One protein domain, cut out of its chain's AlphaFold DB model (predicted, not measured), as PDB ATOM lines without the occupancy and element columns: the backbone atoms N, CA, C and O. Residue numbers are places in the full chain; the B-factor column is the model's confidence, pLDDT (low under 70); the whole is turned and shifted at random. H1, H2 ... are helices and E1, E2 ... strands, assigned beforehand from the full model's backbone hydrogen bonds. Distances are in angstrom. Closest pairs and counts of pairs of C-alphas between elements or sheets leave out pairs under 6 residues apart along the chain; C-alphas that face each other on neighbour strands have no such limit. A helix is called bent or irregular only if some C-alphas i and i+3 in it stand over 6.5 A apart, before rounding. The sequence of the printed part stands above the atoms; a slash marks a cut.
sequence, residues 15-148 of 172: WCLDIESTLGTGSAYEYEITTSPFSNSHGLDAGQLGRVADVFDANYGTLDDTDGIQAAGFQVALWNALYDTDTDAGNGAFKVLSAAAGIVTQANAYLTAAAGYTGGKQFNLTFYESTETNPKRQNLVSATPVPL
ATOM      1  N   TRP A  15     110.153 109.051  69.633       96.75
ATOM      2  CA  TRP A  15     110.201 110.333  68.944       96.75
ATOM      3  C   TRP A  15     111.629 110.666  68.567       96.75
ATOM      4  O   TRP A  15     112.550 110.413  69.342       96.75
ATOM      5  N   CYS A  16     111.819 111.262  67.399       95.44
ATOM      6  CA  CYS A  16     113.144 111.609  66.917       95.44
ATOM      7  C   CYS A  16     113.618 112.911  67.554       95.44
ATOM      8  O   CYS A  16     112.903 113.905  67.533       95.44
ATOM      9  N   LEU A  17     114.834 112.950  68.078       94.00
ATOM     10  CA  LEU A  17     115.387 114.162  68.678       94.00
ATOM     11  C   LEU A  17     116.476 114.796  67.816       94.00
ATOM     12  O   LEU A  17     116.631 116.010  67.840       94.00
ATOM     13  N   ASP A  18     117.224 114.001  67.053       91.00
ATOM     14  CA  ASP A  18     118.412 114.481  66.341       91.00
ATOM     15  C   ASP A  18     118.105 114.814  64.876       91.00
ATOM     16  O   ASP A  18     118.266 113.973  63.990       91.00
ATOM     17  N   ILE A  19     117.629 116.036  64.620       88.81
ATOM     18  CA  ILE A  19     117.147 116.445  63.290       88.81
ATOM     19  C   ILE A  19     118.256 116.486  62.228       88.81
ATOM     20  O   ILE A  19     117.978 116.343  61.038       88.81
ATOM     21  N   GLU A  20     119.513 116.641  62.645       86.44
ATOM     22  CA  GLU A  20     120.672 116.711  61.748       86.44
ATOM     23  C   GLU A  20     121.076 115.333  61.196       86.44
ATOM     24  O   GLU A  20     121.888 115.231  60.274       86.44
ATOM     25  N   SER A  21     120.484 114.266  61.736       89.31
ATOM     26  CA  SER A  21     120.777 112.882  61.380       89.31
ATOM     27  C   SER A  21     119.729 112.268  60.462       89.31
ATOM     28  O   SER A  21     118.604 112.749  60.331       89.31
ATOM     29  N   THR A  22     120.091 111.162  59.810       89.50
ATOM     30  CA  THR A  22     119.202 110.520  58.833       89.50
ATOM     31  C   THR A  22     118.094 109.745  59.538       89.50
ATOM     32  O   THR A  22     118.356 108.974  60.459       89.50
ATOM     33  N   LEU A  23     116.853 109.873  59.071       87.81
ATOM     34  CA  LEU A  23     115.759 109.042  59.568       87.81
ATOM     35  C   LEU A  23     116.000 107.564  59.208       87.81
ATOM     36  O   LEU A  23     116.301 107.227  58.059       87.81
ATOM     37  N   GLY A  24     115.877 106.671  60.187       82.75
ATOM     38  CA  GLY A  24     115.877 105.232  59.941       82.75
ATOM     39  C   GLY A  24     114.513 104.793  59.416       82.75
ATOM     40  O   GLY A  24     113.540 104.820  60.158       82.75
ATOM     41  N   THR A  25     114.416 104.397  58.144       84.50
ATOM     42  CA  THR A  25     113.168 103.866  57.567       84.50
ATOM     43  C   THR A  25     113.432 102.581  56.790       84.50
ATOM     44  O   THR A  25     114.500 102.414  56.208       84.50
ATOM     45  N   GLY A  26     112.457 101.666  56.780       80.81
ATOM     46  CA  GLY A  26     112.476 100.471  55.924       80.81
ATOM     47  C   GLY A  26     113.403  99.328  56.358       80.81
ATOM     48  O   GLY A  26     113.384  98.285  55.712       80.81
ATOM     49  N   SER A  27     114.155  99.494  57.450       85.44
ATOM     50  CA  SER A  27     115.058  98.487  58.019       85.44
ATOM     51  C   SER A  27     115.052  98.544  59.547       85.44
ATOM     52  O   SER A  27     114.646  99.551  60.129       85.44
ATOM     53  N   ALA A  28     115.536  97.476  60.184       87.81
ATOM     54  CA  ALA A  28     115.900  97.500  61.598       87.81
ATOM     55  C   ALA A  28     117.227  98.253  61.785       87.81
ATOM     56  O   ALA A  28     118.131  98.132  60.956       87.81
ATOM     57  N   TYR A  29     117.318  99.020  62.868       90.31
ATOM     58  CA  TYR A  29     118.512  99.758  63.269       90.31
ATOM     59  C   TYR A  29     118.747  99.551  64.757       90.31
ATOM     60  O   TYR A  29     117.791  99.469  65.529       90.31
ATOM     61  N   GLU A  30     120.015  99.489  65.140       91.94
ATOM     62  CA  GLU A  30     120.418  99.228  66.516       91.94
ATOM     63  C   GLU A  30     120.553 100.531  67.313       91.94
ATOM     64  O   GLU A  30     121.051 101.553  66.824       91.94
ATOM     65  N   TYR A  31     120.102 100.475  68.565       93.06
ATOM     66  CA  TYR A  31     120.089 101.603  69.486       93.06
ATOM     67  C   TYR A  31     120.529 101.177  70.886       93.06
ATOM     68  O   TYR A  31     120.169 100.103  71.363       93.06
ATOM     69  N   GLU A  32     121.232 102.067  71.581       94.00
ATOM     70  CA  GLU A  32     121.628 101.881  72.978       94.00
ATOM     71  C   GLU A  32     120.915 102.873  73.898       94.00
ATOM     72  O   GLU A  32     120.763 104.052  73.577       94.00
ATOM     73  N   ILE A  33     120.486 102.396  75.069       94.25
ATOM     74  CA  ILE A  33     119.917 103.259  76.109       94.25
ATOM     75  C   ILE A  33     121.045 104.052  76.765       94.25
ATOM     76  O   ILE A  33     122.041 103.479  77.205       94.25
ATOM     77  N   THR A  34     120.854 105.361  76.905       92.56
ATOM     78  CA  THR A  34     121.844 106.257  77.510       92.56
ATOM     79  C   THR A  34     121.226 107.183  78.554       92.56
ATOM     80  O   THR A  34     120.047 107.540  78.500       92.56
ATOM     81  N   THR A  35     122.050 107.604  79.512       90.62
ATOM     82  CA  THR A  35     121.748 108.687  80.461       90.62
ATOM     83  C   THR A  35     122.399 110.014  80.068       90.62
ATOM     84  O   THR A  35     122.128 111.033  80.697       90.62
ATOM     85  N   SER A  36     123.236 110.011  79.028       90.62
ATOM     86  CA  SER A  36     123.912 111.181  78.471       90.62
ATOM     87  C   SER A  36     123.520 111.316  76.999       90.62
ATOM     88  O   SER A  36     124.336 111.002  76.136       90.62
ATOM     89  N   PRO A  37     122.274 111.717  76.693       90.69
ATOM     90  CA  PRO A  37     121.791 111.779  75.321       90.69
ATOM     91  C   PRO A  37     122.640 112.709  74.452       90.69
ATOM     92  O   PRO A  37     123.128 113.748  74.902       90.69
ATOM     93  N   PHE A  38     122.757 112.322  73.184       89.19
ATOM     94  CA  PHE A  38     123.576 112.946  72.149       89.19
ATOM     95  C   PHE A  38     125.084 112.855  72.416       89.19
ATOM     96  O   PHE A  38     125.856 113.597  71.806       89.19
ATOM     97  N   SER A  39     125.536 111.916  73.253       89.75
ATOM     98  CA  SER A  39     126.963 111.632  73.448       89.75
ATOM     99  C   SER A  39     127.664 111.214  72.151       89.75
ATOM    100  O   SER A  39     128.831 111.541  71.944       89.75
ATOM    101  N   ASN A  40     126.928 110.591  71.228       86.25
ATOM    102  CA  ASN A  40     127.362 110.279  69.866       86.25
ATOM    103  C   ASN A  40     127.318 111.475  68.878       86.25
ATOM    104  O   ASN A  40     127.394 111.274  67.662       86.25
ATOM    105  N   SER A  41     127.139 112.715  69.355       83.88
ATOM    106  CA  SER A  41     127.105 113.925  68.519       83.88
ATOM    107  C   SER A  41     127.625 115.179  69.233       83.88
ATOM    108  O   SER A  41     128.837 115.351  69.323       83.88
ATOM    109  N   HIS A  42     126.742 116.065  69.699       84.94
ATOM    110  CA  HIS A  42     127.088 117.345  70.330       84.94
ATOM    111  C   HIS A  42     126.704 117.430  71.817       84.94
ATOM    112  O   HIS A  42     127.073 118.398  72.479       84.94
ATOM    113  N   GLY A  43     126.031 116.406  72.353       88.00
ATOM    114  CA  GLY A  43     125.469 116.392  73.705       88.00
ATOM    115  C   GLY A  43     124.274 117.335  73.867       88.00
ATOM    116  O   GLY A  43     124.127 118.302  73.127       88.00
ATOM    117  N   LEU A  44     123.415 117.057  74.849       90.00
ATOM    118  CA  LEU A  44     122.345 117.972  75.254       90.00
ATOM    119  C   LEU A  44     122.667 118.614  76.603       90.00
ATOM    120  O   LEU A  44     123.103 117.936  77.537       90.00
ATOM    121  N   ASP A  45     122.417 119.916  76.722       92.56
ATOM    122  CA  ASP A  45     122.497 120.616  77.998       92.56
ATOM    123  C   ASP A  45     121.240 120.400  78.864       92.56
ATOM    124  O   ASP A  45     120.198 119.900  78.427       92.56
ATOM    125  N   ALA A  46     121.336 120.779  80.140       93.75
ATOM    126  CA  ALA A  46     120.246 120.603  81.096       93.75
ATOM    127  C   ALA A  46     118.991 121.426  80.751       93.75
ATOM    128  O   ALA A  46     117.883 121.017  81.094       93.75
ATOM    129  N   GLY A  47     119.145 122.570  80.081       95.31
ATOM    130  CA  GLY A  47     118.029 123.402  79.646       95.31
ATOM    131  C   GLY A  47     117.260 122.763  78.492       95.31
ATOM    132  O   GLY A  47     116.032 122.749  78.520       95.31
ATOM    133  N   GLN A  48     117.964 122.195  77.511       95.56
ATOM    134  CA  GLN A  48     117.371 121.428  76.412       95.56
ATOM    135  C   GLN A  48     116.605 120.213  76.946       95.56
ATOM    136  O   GLN A  48     115.444 120.006  76.597       95.56
ATOM    137  N   LEU A  49     117.220 119.450  77.856       95.56
ATOM    138  CA  LEU A  49     116.571 118.298  78.489       95.56
ATOM    139  C   LEU A  49     115.346 118.694  79.317       95.56
ATOM    140  O   LEU A  49     114.341 117.987  79.281       95.56
ATOM    141  N   GLY A  50     115.415 119.825  80.026       96.56
ATOM    142  CA  GLY A  50     114.284 120.384  80.763       96.56
ATOM    143  C   GLY A  50     113.104 120.700  79.849       96.56
ATOM    144  O   GLY A  50     112.013 120.192  80.074       96.56
ATOM    145  N   ARG A  51     113.333 121.435  78.753       97.88
ATOM    146  CA  ARG A  51     112.261 121.787  77.806       97.88
ATOM    147  C   ARG A  51     111.639 120.559  77.146       97.88
ATOM    148  O   ARG A  51     110.424 120.502  76.995       97.88
ATOM    149  N   VAL A  52     112.443 119.555  76.784       97.81
ATOM    150  CA  VAL A  52     111.916 118.281  76.266       97.81
ATOM    151  C   VAL A  52     111.034 117.596  77.311       97.81
ATOM    152  O   VAL A  52     109.938 117.151  76.975       97.81
ATOM    153  N   ALA A  53     111.471 117.539  78.572       97.62
ATOM    154  CA  ALA A  53     110.667 116.976  79.653       97.62
ATOM    155  C   ALA A  53     109.344 117.731  79.845       97.62
ATOM    156  O   ALA A  53     108.303 117.083  79.921       97.62
ATOM    157  N   ASP A  54     109.359 119.065  79.810       98.31
ATOM    158  CA  ASP A  54     108.151 119.890  79.932       98.31
ATOM    159  C   ASP A  54     107.159 119.631  78.785       98.31
ATOM    160  O   ASP A  54     105.949 119.553  79.010       98.31
ATOM    161  N   VAL A  55     107.648 119.426  77.552       98.62
ATOM    162  CA  VAL A  55     106.800 119.048  76.406       98.62
ATOM    163  C   VAL A  55     106.096 117.714  76.654       98.62
ATOM    164  O   VAL A  55     104.895 117.609  76.393       98.62
ATOM    165  N   PHE A  56     106.801 116.710  77.181       98.56
ATOM    166  CA  PHE A  56     106.191 115.427  77.536       98.56
ATOM    167  C   PHE A  56     105.208 115.563  78.701       98.56
ATOM    168  O   PHE A  56     104.066 115.117  78.591       98.56
ATOM    169  N   ASP A  57     105.628 116.197  79.793       98.50
ATOM    170  CA  ASP A  57     104.842 116.315  81.020       98.50
ATOM    171  C   ASP A  57     103.541 117.099  80.814       98.50
ATOM    172  O   ASP A  57     102.511 116.733  81.383       98.50
ATOM    173  N   ALA A  58     103.554 118.118  79.954       98.31
ATOM    174  CA  ALA A  58     102.373 118.922  79.669       98.31
ATOM    175  C   ALA A  58     101.384 118.264  78.695       98.31
ATOM    176  O   ALA A  58     100.187 118.538  78.781       98.31
ATOM    177  N   ASN A  59     101.859 117.433  77.758       98.38
ATOM    178  CA  ASN A  59     101.068 117.087  76.570       98.38
ATOM    179  C   ASN A  59     100.906 115.582  76.313       98.38
ATOM    180  O   ASN A  59      99.895 115.167  75.748       98.38
ATOM    181  N   TYR A  60     101.876 114.749  76.702       97.75
ATOM    182  CA  TYR A  60     101.949 113.362  76.226       97.75
ATOM    183  C   TYR A  60     100.798 112.482  76.732       97.75
ATOM    184  O   TYR A  60     100.365 111.565  76.043       97.75
ATOM    185  N   GLY A  61     100.242 112.792  77.907       95.69
ATOM    186  CA  GLY A  61      99.138 112.027  78.498       95.69
ATOM    187  C   GLY A  61      97.810 112.114  77.741       95.69
ATOM    188  O   GLY A  61      96.928 111.291  77.978       95.69
ATOM    189  N   THR A  62      97.654 113.096  76.851       95.00
ATOM    190  CA  THR A  62      96.436 113.311  76.051       95.00
ATOM    191  C   THR A  62      96.715 113.328  74.552       95.00
ATOM    192  O   THR A  62      95.833 113.691  73.778       95.00
ATOM    193  N   LEU A  63      97.942 113.002  74.145       96.69
ATOM    194  CA  LEU A  63      98.353 112.965  72.750       96.69
ATOM    195  C   LEU A  63      97.680 111.787  72.034       96.69
ATOM    196  O   LEU A  63      97.782 110.652  72.494       96.69
ATOM    197  N   ASP A  64      97.043 112.054  70.895       96.69
ATOM    198  CA  ASP A  64      96.644 111.018  69.940       96.69
ATOM    199  C   ASP A  64      97.743 110.869  68.880       96.69
ATOM    200  O   ASP A  64      97.877 111.700  67.982       96.69
ATOM    201  N   ASP A  65      98.559 109.821  68.993       93.12
ATOM    202  CA  ASP A  65      99.659 109.534  68.070       93.12
ATOM    203  C   ASP A  65      99.190 108.947  66.727       93.12
ATOM    204  O   ASP A  65      99.986 108.819  65.792       93.12
ATOM    205  N   THR A  66      97.897 108.631  66.595       95.75
ATOM    206  CA  THR A  66      97.290 108.189  65.331       95.75
ATOM    207  C   THR A  66      96.777 109.355  64.482       95.75
ATOM    208  O   THR A  66      96.603 109.208  63.267       95.75
ATOM    209  N   ASP A  67      96.603 110.535  65.085       96.94
ATOM    210  CA  ASP A  67      96.312 111.782  64.384       96.94
ATOM    211  C   ASP A  67      97.613 112.393  63.840       96.94
ATOM    212  O   ASP A  67      98.498 112.825  64.579       96.94
ATOM    213  N   GLY A  68      97.726 112.465  62.511       96.25
ATOM    214  CA  GLY A  68      98.937 112.952  61.849       96.25
ATOM    215  C   GLY A  68      99.302 114.410  62.164       96.25
ATOM    216  O   GLY A  68     100.484 114.744  62.119       96.25
ATOM    217  N   ILE A  69      98.337 115.277  62.492       97.62
ATOM    218  CA  ILE A  69      98.605 116.669  62.885       97.62
ATOM    219  C   ILE A  69      99.105 116.722  64.326       97.62
ATOM    220  O   ILE A  69     100.069 117.440  64.596       97.62
ATOM    221  N   GLN A  70      98.501 115.951  65.232       98.25
ATOM    222  CA  GLN A  70      98.960 115.857  66.618       98.25
ATOM    223  C   GLN A  70     100.346 115.221  66.712       98.25
ATOM    224  O   GLN A  70     101.251 115.820  67.289       98.25
ATOM    225  N   ALA A  71     100.559 114.078  66.062       97.94
ATOM    226  CA  ALA A  71     101.851 113.408  66.049       97.94
ATOM    227  C   ALA A  71     102.946 114.288  65.420       97.94
ATOM    228  O   ALA A  71     103.987 114.523  66.032       97.94
ATOM    229  N   ALA A  72     102.713 114.852  64.228       97.56
ATOM    230  CA  ALA A  72     103.706 115.722  63.596       97.56
ATOM    231  C   ALA A  72     103.926 117.024  64.383       97.56
ATOM    232  O   ALA A  72     105.058 117.486  64.499       97.56
ATOM    233  N   GLY A  73     102.865 117.605  64.949       98.38
ATOM    234  CA  GLY A  73     102.959 118.786  65.806       98.38
ATOM    235  C   GLY A  73     103.794 118.520  67.057       98.38
ATOM    236  O   GLY A  73     104.631 119.342  67.422       98.38
ATOM    237  N   PHE A  74     103.630 117.350  67.679       98.69
ATOM    238  CA  PHE A  74     104.416 116.944  68.843       98.69
ATOM    239  C   PHE A  74     105.891 116.737  68.474       98.69
ATOM    240  O   PHE A  74     106.775 117.266  69.145       98.69
ATOM    241  N   GLN A  75     106.167 116.076  67.344       97.81
ATOM    242  CA  GLN A  75     107.526 115.914  66.820       97.81
ATOM    243  C   GLN A  75     108.217 117.265  66.552       97.81
ATOM    244  O   GLN A  75     109.387 117.439  66.897       97.81
ATOM    245  N   VAL A  76     107.500 118.235  65.976       98.19
ATOM    246  CA  VAL A  76     108.012 119.594  65.737       98.19
ATOM    247  C   VAL A  76     108.250 120.343  67.048       98.19
ATOM    248  O   VAL A  76     109.276 121.004  67.184       98.19
ATOM    249  N   ALA A  77     107.350 120.221  68.027       98.50
ATOM    250  CA  ALA A  77     107.524 120.838  69.341       98.50
ATOM    251  C   ALA A  77     108.782 120.316  70.056       98.50
ATOM    252  O   ALA A  77     109.517 121.103  70.648       98.50
ATOM    253  N   LEU A  78     109.083 119.016  69.952       98.31
ATOM    254  CA  LEU A  78     110.316 118.443  70.502       98.31
ATOM    255  C   LEU A  78     111.576 119.021  69.843       98.31
ATOM    256  O   LEU A  78     112.533 119.351  70.542       98.31
ATOM    257  N   TRP A  79     111.578 119.195  68.518       97.38
ATOM    258  CA  TRP A  79     112.701 119.843  67.835       97.38
ATOM    259  C   TRP A  79     112.836 121.317  68.211       97.38
ATOM    260  O   TRP A  79     113.950 121.760  68.477       97.38
ATOM    261  N   ASN A  80     111.733 122.058  68.330       98.00
ATOM    262  CA  ASN A  80     111.780 123.439  68.811       98.00
ATOM    263  C   ASN A  80     112.339 123.513  70.237       98.00
ATOM    264  O   ASN A  80     113.196 124.336  70.519       98.00
ATOM    265  N   ALA A  81     111.920 122.614  71.131       97.25
ATOM    266  CA  ALA A  81     112.436 122.553  72.498       97.25
ATOM    267  C   ALA A  81     113.948 122.261  72.553       97.25
ATOM    268  O   ALA A  81     114.637 122.759  73.445       97.25
ATOM    269  N   LEU A  82     114.477 121.476  71.610       95.75
ATOM    270  CA  LEU A  82     115.903 121.149  71.539       95.75
ATOM    271  C   LEU A  82     116.750 122.245  70.896       95.75
ATOM    272  O   LEU A  82     117.804 122.591  71.428       95.75
ATOM    273  N   TYR A  83     116.308 122.761  69.755       95.25
ATOM    274  CA  TYR A  83     117.104 123.626  68.882       95.25
ATOM    275  C   TYR A  83     116.715 125.107  68.977       95.25
ATOM    276  O   TYR A  83     117.365 125.953  68.366       95.25
ATOM    277  N   ASP A  84     115.699 125.418  69.780       96.19
ATOM    278  CA  ASP A  84     115.280 126.765  70.143       96.19
ATOM    279  C   ASP A  84     114.873 126.844  71.627       96.19
ATOM    280  O   ASP A  84     114.956 125.883  72.403       96.19
ATOM    281  N   THR A  85     114.478 128.041  72.043       95.31
ATOM    282  CA  THR A  85     114.030 128.383  73.393       95.31
ATOM    283  C   THR A  85     112.689 129.110  73.412       95.31
ATOM    284  O   THR A  85     112.123 129.280  74.491       95.31
ATOM    285  N   ASP A  86     112.180 129.546  72.257       95.44
ATOM    286  CA  ASP A  86     110.865 130.167  72.166       95.44
ATOM    287  C   ASP A  86     109.725 129.129  72.076       95.44
ATOM    288  O   ASP A  86     109.914 127.926  72.268       95.44
ATOM    289  N   THR A  87     108.505 129.619  71.848       96.94
ATOM    290  CA  THR A  87     107.294 128.791  71.712       96.94
ATOM    291  C   THR A  87     106.674 128.897  70.315       96.94
ATOM    292  O   THR A  87     105.484 128.626  70.145       96.94
ATOM    293  N   ASP A  88     107.468 129.300  69.317       97.00
ATOM    294  CA  ASP A  88     107.011 129.538  67.950       97.00
ATOM    295  C   ASP A  88     107.840 128.765  66.921       97.00
ATOM    296  O   ASP A  88     108.795 129.271  66.346       97.00
ATOM    297  N   ALA A  89     107.365 127.574  66.559       96.94
ATOM    298  CA  ALA A  89     107.978 126.740  65.531       96.94
ATOM    299  C   ALA A  89     107.908 127.332  64.107       96.94
ATOM    300  O   ALA A  89     108.382 126.704  63.157       96.94
ATOM    301  N   GLY A  90     107.288 128.501  63.909       96.75
ATOM    302  CA  GLY A  90     107.304 129.240  62.645       96.75
ATOM    303  C   GLY A  90     108.463 130.233  62.513       96.75
ATOM    304  O   GLY A  90     108.683 130.769  61.422       96.75
ATOM    305  N   ASN A  91     109.210 130.492  63.586       95.00
ATOM    306  CA  ASN A  91     110.263 131.503  63.634       95.00
ATOM    307  C   ASN A  91     111.423 131.043  64.531       95.00
ATOM    308  O   ASN A  91     111.396 129.934  65.024       95.00
ATOM    309  N   GLY A  92     112.469 131.857  64.683       95.38
ATOM    310  CA  GLY A  92     113.598 131.530  65.555       95.38
ATOM    311  C   GLY A  92     114.762 130.827  64.848       95.38
ATOM    312  O   GLY A  92     114.916 130.890  63.618       95.38
ATOM    313  N   ALA A  93     115.633 130.236  65.663       94.00
ATOM    314  CA  ALA A  93     116.768 129.413  65.266       94.00
ATOM    315  C   ALA A  93     116.308 128.082  64.658       94.00
ATOM    316  O   ALA A  93     116.790 127.710  63.584       94.00
ATOM    317  N   PHE A  94     115.339 127.411  65.284       95.56
ATOM    318  CA  PHE A  94     114.612 126.312  64.657       95.56
ATOM    319  C   PHE A  94     113.293 126.830  64.107       95.56
ATOM    320  O   PHE A  94     112.505 127.400  64.838       95.56
ATOM    321  N   LYS A  95     113.015 126.576  62.827       96.25
ATOM    322  CA  LYS A  95     111.721 126.931  62.241       96.25
ATOM    323  C   LYS A  95     111.299 125.991  61.135       96.25
ATOM    324  O   LYS A  95     112.092 125.583  60.282       96.25
ATOM    325  N   VAL A  96     110.006 125.718  61.101       96.25
ATOM    326  CA  VAL A  96     109.354 124.975  60.035       96.25
ATOM    327  C   VAL A  96     109.181 125.887  58.825       96.25
ATOM    328  O   VAL A  96     108.417 126.846  58.847       96.25
ATOM    329  N   LEU A  97     109.877 125.564  57.735       94.44
ATOM    330  CA  LEU A  97     109.777 126.314  56.476       94.44
ATOM    331  C   LEU A  97     108.575 125.890  55.623       94.44
ATOM    332  O   LEU A  97     108.059 126.678  54.835       94.44
ATOM    333  N   SER A  98     108.155 124.630  55.747       92.12
ATOM    334  CA  SER A  98     107.030 124.062  55.007       92.12
ATOM    335  C   SER A  98     106.486 122.845  55.746       92.12
ATOM    336  O   SER A  98     107.232 121.917  56.046       92.12
ATOM    337  N   ALA A  99     105.180 122.832  55.999       90.31
ATOM    338  CA  ALA A  99     104.457 121.708  56.583       90.31
ATOM    339  C   ALA A  99     102.994 121.725  56.122       90.31
ATOM    340  O   ALA A  99     102.510 122.728  55.589       90.31
ATOM    341  N   ALA A 100     102.281 120.616  56.334       89.50
ATOM    342  CA  ALA A 100     100.838 120.592  56.142       89.50
ATOM    343  C   ALA A 100     100.144 121.605  57.071       89.50
ATOM    344  O   ALA A 100     100.629 121.910  58.167       89.50
ATOM    345  N   ALA A 101      98.997 122.120  56.623       84.88
ATOM    346  CA  ALA A 101      98.208 123.067  57.400       84.88
ATOM    347  C   ALA A 101      97.876 122.487  58.788       84.88
ATOM    348  O   ALA A 101      97.470 121.335  58.899       84.88
ATOM    349  N   GLY A 102      98.054 123.292  59.837       95.62
ATOM    350  CA  GLY A 102      97.748 122.916  61.222       95.62
ATOM    351  C   GLY A 102      98.920 122.345  62.026       95.62
ATOM    352  O   GLY A 102      98.891 122.471  63.243       95.62
ATOM    353  N   ILE A 103      99.983 121.819  61.397       98.12
ATOM    354  CA  ILE A 103     101.125 121.236  62.135       98.12
ATOM    355  C   ILE A 103     101.837 122.287  62.992       98.12
ATOM    356  O   ILE A 103     102.041 122.071  64.182       98.12
ATOM    357  N   VAL A 104     102.180 123.444  62.412       98.12
ATOM    358  CA  VAL A 104     102.851 124.531  63.152       98.12
ATOM    359  C   VAL A 104     101.948 125.069  64.262       98.12
ATOM    360  O   VAL A 104     102.399 125.288  65.379       98.12
ATOM    361  N   THR A 105     100.647 125.211  63.994       97.88
ATOM    362  CA  THR A 105      99.669 125.625  65.011       97.88
ATOM    363  C   THR A 105      99.612 124.634  66.173       97.88
ATOM    364  O   THR A 105      99.618 125.050  67.329       97.88
ATOM    365  N   GLN A 106      99.596 123.334  65.879       98.62
ATOM    366  CA  GLN A 106      99.569 122.280  66.886       98.62
ATOM    367  C   GLN A 106     100.878 122.217  67.686       98.62
ATOM    368  O   GLN A 106     100.841 122.089  68.908       98.62
ATOM    369  N   ALA A 107     102.028 122.380  67.026       98.56
ATOM    370  CA  ALA A 107     103.327 122.470  67.689       98.56
ATOM    371  C   ALA A 107     103.387 123.662  68.657       98.56
ATOM    372  O   ALA A 107     103.739 123.490  69.822       98.56
ATOM    373  N   ASN A 108     102.957 124.848  68.216       98.44
ATOM    374  CA  ASN A 108     102.924 126.053  69.051       98.44
ATOM    375  C   ASN A 108     101.971 125.895  70.248       98.44
ATOM    376  O   ASN A 108     102.249 126.412  71.332       98.44
ATOM    377  N   ALA A 109     100.875 125.142  70.093       98.62
ATOM    378  CA  ALA A 109      99.991 124.802  71.207       98.62
ATOM    379  C   ALA A 109     100.702 123.926  72.255       98.62
ATOM    380  O   ALA A 109     100.643 124.240  73.445       98.62
ATOM    381  N   TYR A 110     101.428 122.886  71.829       98.81
ATOM    382  CA  TYR A 110     102.213 122.042  72.738       98.81
ATOM    383  C   TYR A 110     103.345 122.809  73.427       98.81
ATOM    384  O   TYR A 110     103.556 122.636  74.629       98.81
ATOM    385  N   LEU A 111     104.037 123.689  72.699       98.75
ATOM    386  CA  LEU A 111     105.090 124.548  73.247       98.75
ATOM    387  C   LEU A 111     104.541 125.539  74.277       98.75
ATOM    388  O   LEU A 111     105.134 125.723  75.336       98.75
ATOM    389  N   THR A 112     103.378 126.136  74.005       98.62
ATOM    390  CA  THR A 112     102.701 127.036  74.951       98.62
ATOM    391  C   THR A 112     102.282 126.293  76.219       98.62
ATOM    392  O   THR A 112     102.480 126.796  77.325       98.62
ATOM    393  N   ALA A 113     101.725 125.086  76.076       98.56
ATOM    394  CA  ALA A 113     101.352 124.245  77.208       98.56
ATOM    395  C   ALA A 113     102.574 123.845  78.050       98.56
ATOM    396  O   ALA A 113     102.511 123.926  79.274       98.56
ATOM    397  N   ALA A 114     103.689 123.493  77.402       98.38
ATOM    398  CA  ALA A 114     104.955 123.181  78.061       98.38
ATOM    399  C   ALA A 114     105.518 124.391  78.824       98.38
ATOM    400  O   ALA A 114     105.840 124.284  80.001       98.38
ATOM    401  N   ALA A 115     105.554 125.572  78.199       97.75
ATOM    402  CA  ALA A 115     106.048 126.794  78.836       97.75
ATOM    403  C   ALA A 115     105.195 127.239  80.040       97.75
ATOM    404  O   ALA A 115     105.704 127.860  80.973       97.75
ATOM    405  N   GLY A 116     103.893 126.936  80.021       97.06
ATOM    406  CA  GLY A 116     102.970 127.181  81.131       97.06
ATOM    407  C   GLY A 116     102.876 126.035  82.143       97.06
ATOM    408  O   GLY A 116     102.102 126.135  83.101       97.06
ATOM    409  N   TYR A 117     103.611 124.939  81.940       96.75
ATOM    410  CA  TYR A 117     103.496 123.752  82.770       96.75
ATOM    411  C   TYR A 117     104.072 124.001  84.163       96.75
ATOM    412  O   TYR A 117     105.227 124.375  84.342       96.75
ATOM    413  N   THR A 118     103.240 123.802  85.182       95.38
ATOM    414  CA  THR A 118     103.619 123.970  86.597       95.38
ATOM    415  C   THR A 118     103.360 122.710  87.419       95.38
ATOM    416  O   THR A 118     103.516 122.713  88.642       95.38
ATOM    417  N   GLY A 119     102.947 121.624  86.759       91.94
ATOM    418  CA  GLY A 119     102.772 120.330  87.401       91.94
ATOM    419  C   GLY A 119     104.111 119.676  87.743       91.94
ATOM    420  O   GLY A 119     105.177 120.096  87.305       91.94
ATOM    421  N   GLY A 120     104.061 118.619  88.555       92.44
ATOM    422  CA  GLY A 120     105.232 117.768  88.779       92.44
ATOM    423  C   GLY A 120     105.508 116.856  87.583       92.44
ATOM    424  O   GLY A 120     104.658 116.702  86.708       92.44
ATOM    425  N   LYS A 121     106.663 116.189  87.596       95.38
ATOM    426  CA  LYS A 121     107.049 115.190  86.590       95.38
ATOM    427  C   LYS A 121     105.960 114.125  86.390       95.38
ATOM    428  O   LYS A 121     105.594 113.454  87.358       95.38
ATOM    429  N   GLN A 122     105.481 113.952  85.160       95.88
ATOM    430  CA  GLN A 122     104.455 112.968  84.783       95.88
ATOM    431  C   GLN A 122     105.043 111.773  84.042       95.88
ATOM    432  O   GLN A 122     104.498 110.677  84.152       95.88
ATOM    433  N   PHE A 123     106.158 111.950  83.328       96.50
ATOM    434  CA  PHE A 123     106.763 110.896  82.517       96.50
ATOM    435  C   PHE A 123     108.242 110.672  82.834       96.50
ATOM    436  O   PHE A 123     109.014 111.594  83.078       96.50
ATOM    437  N   ASN A 124     108.665 109.409  82.818       95.50
ATOM    438  CA  ASN A 124     110.068 109.033  82.737       95.50
ATOM    439  C   ASN A 124     110.471 108.953  81.269       95.50
ATOM    440  O   ASN A 124     109.877 108.183  80.515       95.50
ATOM    441  N   LEU A 125     111.500 109.709  80.892       96.00
ATOM    442  CA  LEU A 125     112.071 109.656  79.553       96.00
ATOM    443  C   LEU A 125     113.174 108.601  79.483       96.00
ATOM    444  O   LEU A 125     113.994 108.482  80.394       96.00
ATOM    445  N   THR A 126     113.190 107.840  78.396       95.94
ATOM    446  CA  THR A 126     114.280 106.931  78.030       95.94
ATOM    447  C   THR A 126     114.840 107.379  76.693       95.94
ATOM    448  O   THR A 126     114.087 107.531  75.733       95.94
ATOM    449  N   PHE A 127     116.147 107.622  76.646       95.94
ATOM    450  CA  PHE A 127     116.846 108.082  75.451       95.94
ATOM    451  C   PHE A 127     117.583 106.924  74.792       95.94
ATOM    452  O   PHE A 127     118.191 106.102  75.479       95.94
ATOM    453  N   TYR A 128     117.544 106.908  73.465       94.88
ATOM    454  CA  TYR A 128     118.116 105.867  72.628       94.88
ATOM    455  C   TYR A 128     119.071 106.504  71.623       94.88
ATOM    456  O   TYR A 128     118.662 107.339  70.812       94.88
ATOM    457  N   GLU A 129     120.336 106.111  71.658       94.50
ATOM    458  CA  GLU A 129     121.343 106.566  70.704       94.50
ATOM    459  C   GLU A 129     121.562 105.545  69.603       94.50
ATOM    460  O   GLU A 129     121.743 104.362  69.871       94.50
ATOM    461  N   SER A 130     121.554 106.020  68.358       93.88
ATOM    462  CA  SER A 130     121.903 105.196  67.202       93.88
ATOM    463  C   SER A 130     123.339 104.697  67.343       93.88
ATOM    464  O   SER A 130     124.251 105.511  67.520       93.88
ATOM    465  N   THR A 131     123.550 103.392  67.177       93.38
ATOM    466  CA  THR A 131     124.902 102.807  67.085       93.38
ATOM    467  C   THR A 131     125.458 102.864  65.658       93.38
ATOM    468  O   THR A 131     126.667 102.762  65.444       93.38
ATOM    469  N   GLU A 132     124.589 103.096  64.669       91.12
ATOM    470  CA  GLU A 132     124.981 103.323  63.280       91.12
ATOM    471  C   GLU A 132     125.809 104.602  63.144       91.12
ATOM    472  O   GLU A 132     125.455 105.642  63.698       91.12
ATOM    473  N   THR A 133     126.871 104.555  62.339       86.88
ATOM    474  CA  THR A 133     127.763 105.707  62.105       86.88
ATOM    475  C   THR A 133     127.771 106.191  60.654       86.88
ATOM    476  O   THR A 133     128.195 107.318  60.399       86.88
ATOM    477  N   ASN A 134     127.277 105.398  59.690       85.75
ATOM    478  CA  ASN A 134     127.325 105.753  58.267       85.75
ATOM    479  C   ASN A 134     126.124 105.221  57.438       85.75
ATOM    480  O   ASN A 134     126.199 104.121  56.888       85.75
ATOM    481  N   PRO A 135     125.039 106.004  57.285       87.06
ATOM    482  CA  PRO A 135     124.781 107.259  57.985       87.06
ATOM    483  C   PRO A 135     124.268 107.005  59.407       87.06
ATOM    484  O   PRO A 135     123.502 106.068  59.643       87.06
ATOM    485  N   LYS A 136     124.653 107.880  60.340       90.38
ATOM    486  CA  LYS A 136     124.085 107.906  61.691       90.38
ATOM    487  C   LYS A 136     122.571 108.126  61.628       90.38
ATOM    488  O   LYS A 136     122.098 108.976  60.858       90.38
ATOM    489  N   ARG A 137     121.816 107.364  62.426       93.19
ATOM    490  CA  ARG A 137     120.361 107.527  62.546       93.19
ATOM    491  C   ARG A 137     120.006 108.547  63.614       93.19
ATOM    492  O   ARG A 137     120.805 108.823  64.505       93.19
ATOM    493  N   GLN A 138     118.815 109.129  63.507       94.12
ATOM    494  CA  GLN A 138     118.322 110.053  64.526       94.12
ATOM    495  C   GLN A 138     118.260 109.349  65.884       94.12
ATOM    496  O   GLN A 138     117.719 108.245  65.983       94.12
ATOM    497  N   ASN A 139     118.805 109.992  66.916       95.19
ATOM    498  CA  ASN A 139     118.604 109.575  68.299       95.19
ATOM    499  C   ASN A 139     117.126 109.730  68.663       95.19
ATOM    500  O   ASN A 139     116.453 110.640  68.164       95.19
ATOM    501  N   LEU A 140     116.630 108.851  69.529       95.56
ATOM    502  CA  LEU A 140     115.217 108.760  69.867       95.56
ATOM    503  C   LEU A 140     114.975 108.991  71.360       95.56
ATOM    504  O   LEU A 140     115.870 108.838  72.194       95.56
ATOM    505  N   VAL A 141     113.731 109.300  71.701       96.62
ATOM    506  CA  VAL A 141     113.234 109.321  73.076       96.62
ATOM    507  C   VAL A 141     111.878 108.634  73.161       96.62
ATOM    508  O   VAL A 141     111.036 108.793  72.282       96.62
ATOM    509  N   SER A 142     111.652 107.884  74.231       96.00
ATOM    510  CA  SER A 142     110.333 107.373  74.602       96.00
ATOM    511  C   SER A 142     109.971 107.833  76.008       96.00
ATOM    512  O   SER A 142     110.839 108.242  76.784       96.00
ATOM    513  N   ALA A 143     108.686 107.770  76.335       95.69
ATOM    514  CA  ALA A 143     108.144 108.214  77.605       95.69
ATOM    515  C   ALA A 143     107.253 107.131  78.215       95.69
ATOM    516  O   ALA A 143     106.400 106.550  77.545       95.69
ATOM    517  N   THR A 144     107.427 106.898  79.514       93.75
ATOM    518  CA  THR A 144     106.566 106.019  80.315       93.75
ATOM    519  C   THR A 144     105.969 106.803  81.481       93.75
ATOM    520  O   THR A 144     106.676 107.622  82.072       93.75
ATOM    521  N   PRO A 145     104.689 106.602  81.844       93.44
ATOM    522  CA  PRO A 145     104.095 107.311  82.973       93.44
ATOM    523  C   PRO A 145     104.870 107.070  84.274       93.44
ATOM    524  O   PRO A 145     105.252 105.940  84.588       93.44
ATOM    525  N   VAL A 146     105.076 108.123  85.064       91.62
ATOM    526  CA  VAL A 146     105.568 108.000  86.437       91.62
ATOM    527  C   VAL A 146     104.496 107.265  87.250       91.62
ATOM    528  O   VAL A 146     103.343 107.707  87.275       91.62
ATOM    529  N   PRO A 147     104.828 106.153  87.931       82.94
ATOM    530  CA  PRO A 147     103.853 105.427  88.730       82.94
ATOM    531  C   PRO A 147     103.246 106.332  89.801       82.94
ATOM    532  O   PRO A 147     103.973 106.977  90.562       82.94
ATOM    533  N   LEU A 148     101.914 106.347  89.895       76.25
ATOM    534  CA  LEU A 148     101.236 107.052  90.979       76.25
ATOM    535  C   LEU A 148     101.765 106.534  92.325       76.25
ATOM    536  O   LEU A 148     101.889 105.315  92.500       76.25
TER     537      LEU A 148
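AT A GLANCE: This is residues 15 to 148 of the 172 residues of the protein "VPLPA-CTERM sorting domain-containing protein" of Roseovarius spongiae (UniProt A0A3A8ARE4). Look for a small sheet of three strands with one face covered by a helix, H1. H1 folds back into H2 beside it as a helical hairpin, and H3 crosses both on the side away from the sheet. The printed part has 134 residues, with three named helices and three named strands in the order E1 H1 H2 H3 E2 E3; the sheet runs E1 E2 E3, all antiparallel. The class is mixed, helices and strands, with under half of the residues in named elements. The whole is compact, with a radius of gyration of the C-alphas of 14.4 A, and spans 39 by 37 by 29 A.

HOW THE PARTS SIT: Start at residues 15 to 16, which pair antiparallel with residues 140 to 141 of E3, residues 140 to 145. Next find E1, residues 31 to 34, an edge strand antiparallel to E2, residues 123 to 130; N 32 and O 129 are 2.9 A apart, within hydrogen-bond range. E2 and E3 form an antiparallel hairpin, with N 126 and O 142 within hydrogen-bond range at 2.9 A. H1, residues 46 to 62, is on this sheet at a height over the sheet of 8.2 A, making two layers, a helix on one face of a sheet. It runs across the strands, at 63 degrees to E2 on the local plane, over E2 and only just over E3, on which 3 of its C-alphas fall. H1 has a kink of 27 degrees near residue 56 and is irregular, with C-alphas 58 and 61 7.7 A apart. With residues 48 to 55 alone it touches H2, residues 68 to 83, at a shallow tilt of 17 degrees, opposite ways; the closest C-alphas, of Gln 48 and Leu 82, are 5.1 A apart. H3, residues 103 to 115, touches H2 at a steep tilt of 54 degrees, the closest C-alphas being those of Gly 73 and Ala 107, 4.2 A. H3 also touches H1, with its residues 110 to 115 alone, only just about perpendicular at 70.1 degrees; the closest C-alphas, of Val 55 and Ala 114, are 4.8 A apart. H2 and H3 are not on the sheet. Every O i to N i+4 pair is within hydrogen-bond range in H2 and H3, and 11 of 13 are in H1.

IN THESE COORDINATES: Find C-alpha 31 at (120.089, 101.603, 69.486), where E1 begins. H1 runs 25.4 A from C-alpha 46 at (120.246, 120.603, 81.096), H2 22.2 A and H3 18.3 A. E2 runs 22.3 A; E3 runs 17.3 A to C-alpha 145 at (104.095, 107.311, 82.973).

THE WHOLE: The C-alphas farthest apart, of Asn 134 and Leu 148, are 41.9 A apart. The printed part has no cut; the links E1 to H1 and H2 to H3 are long. No printed residue is under 70 in pLDDT.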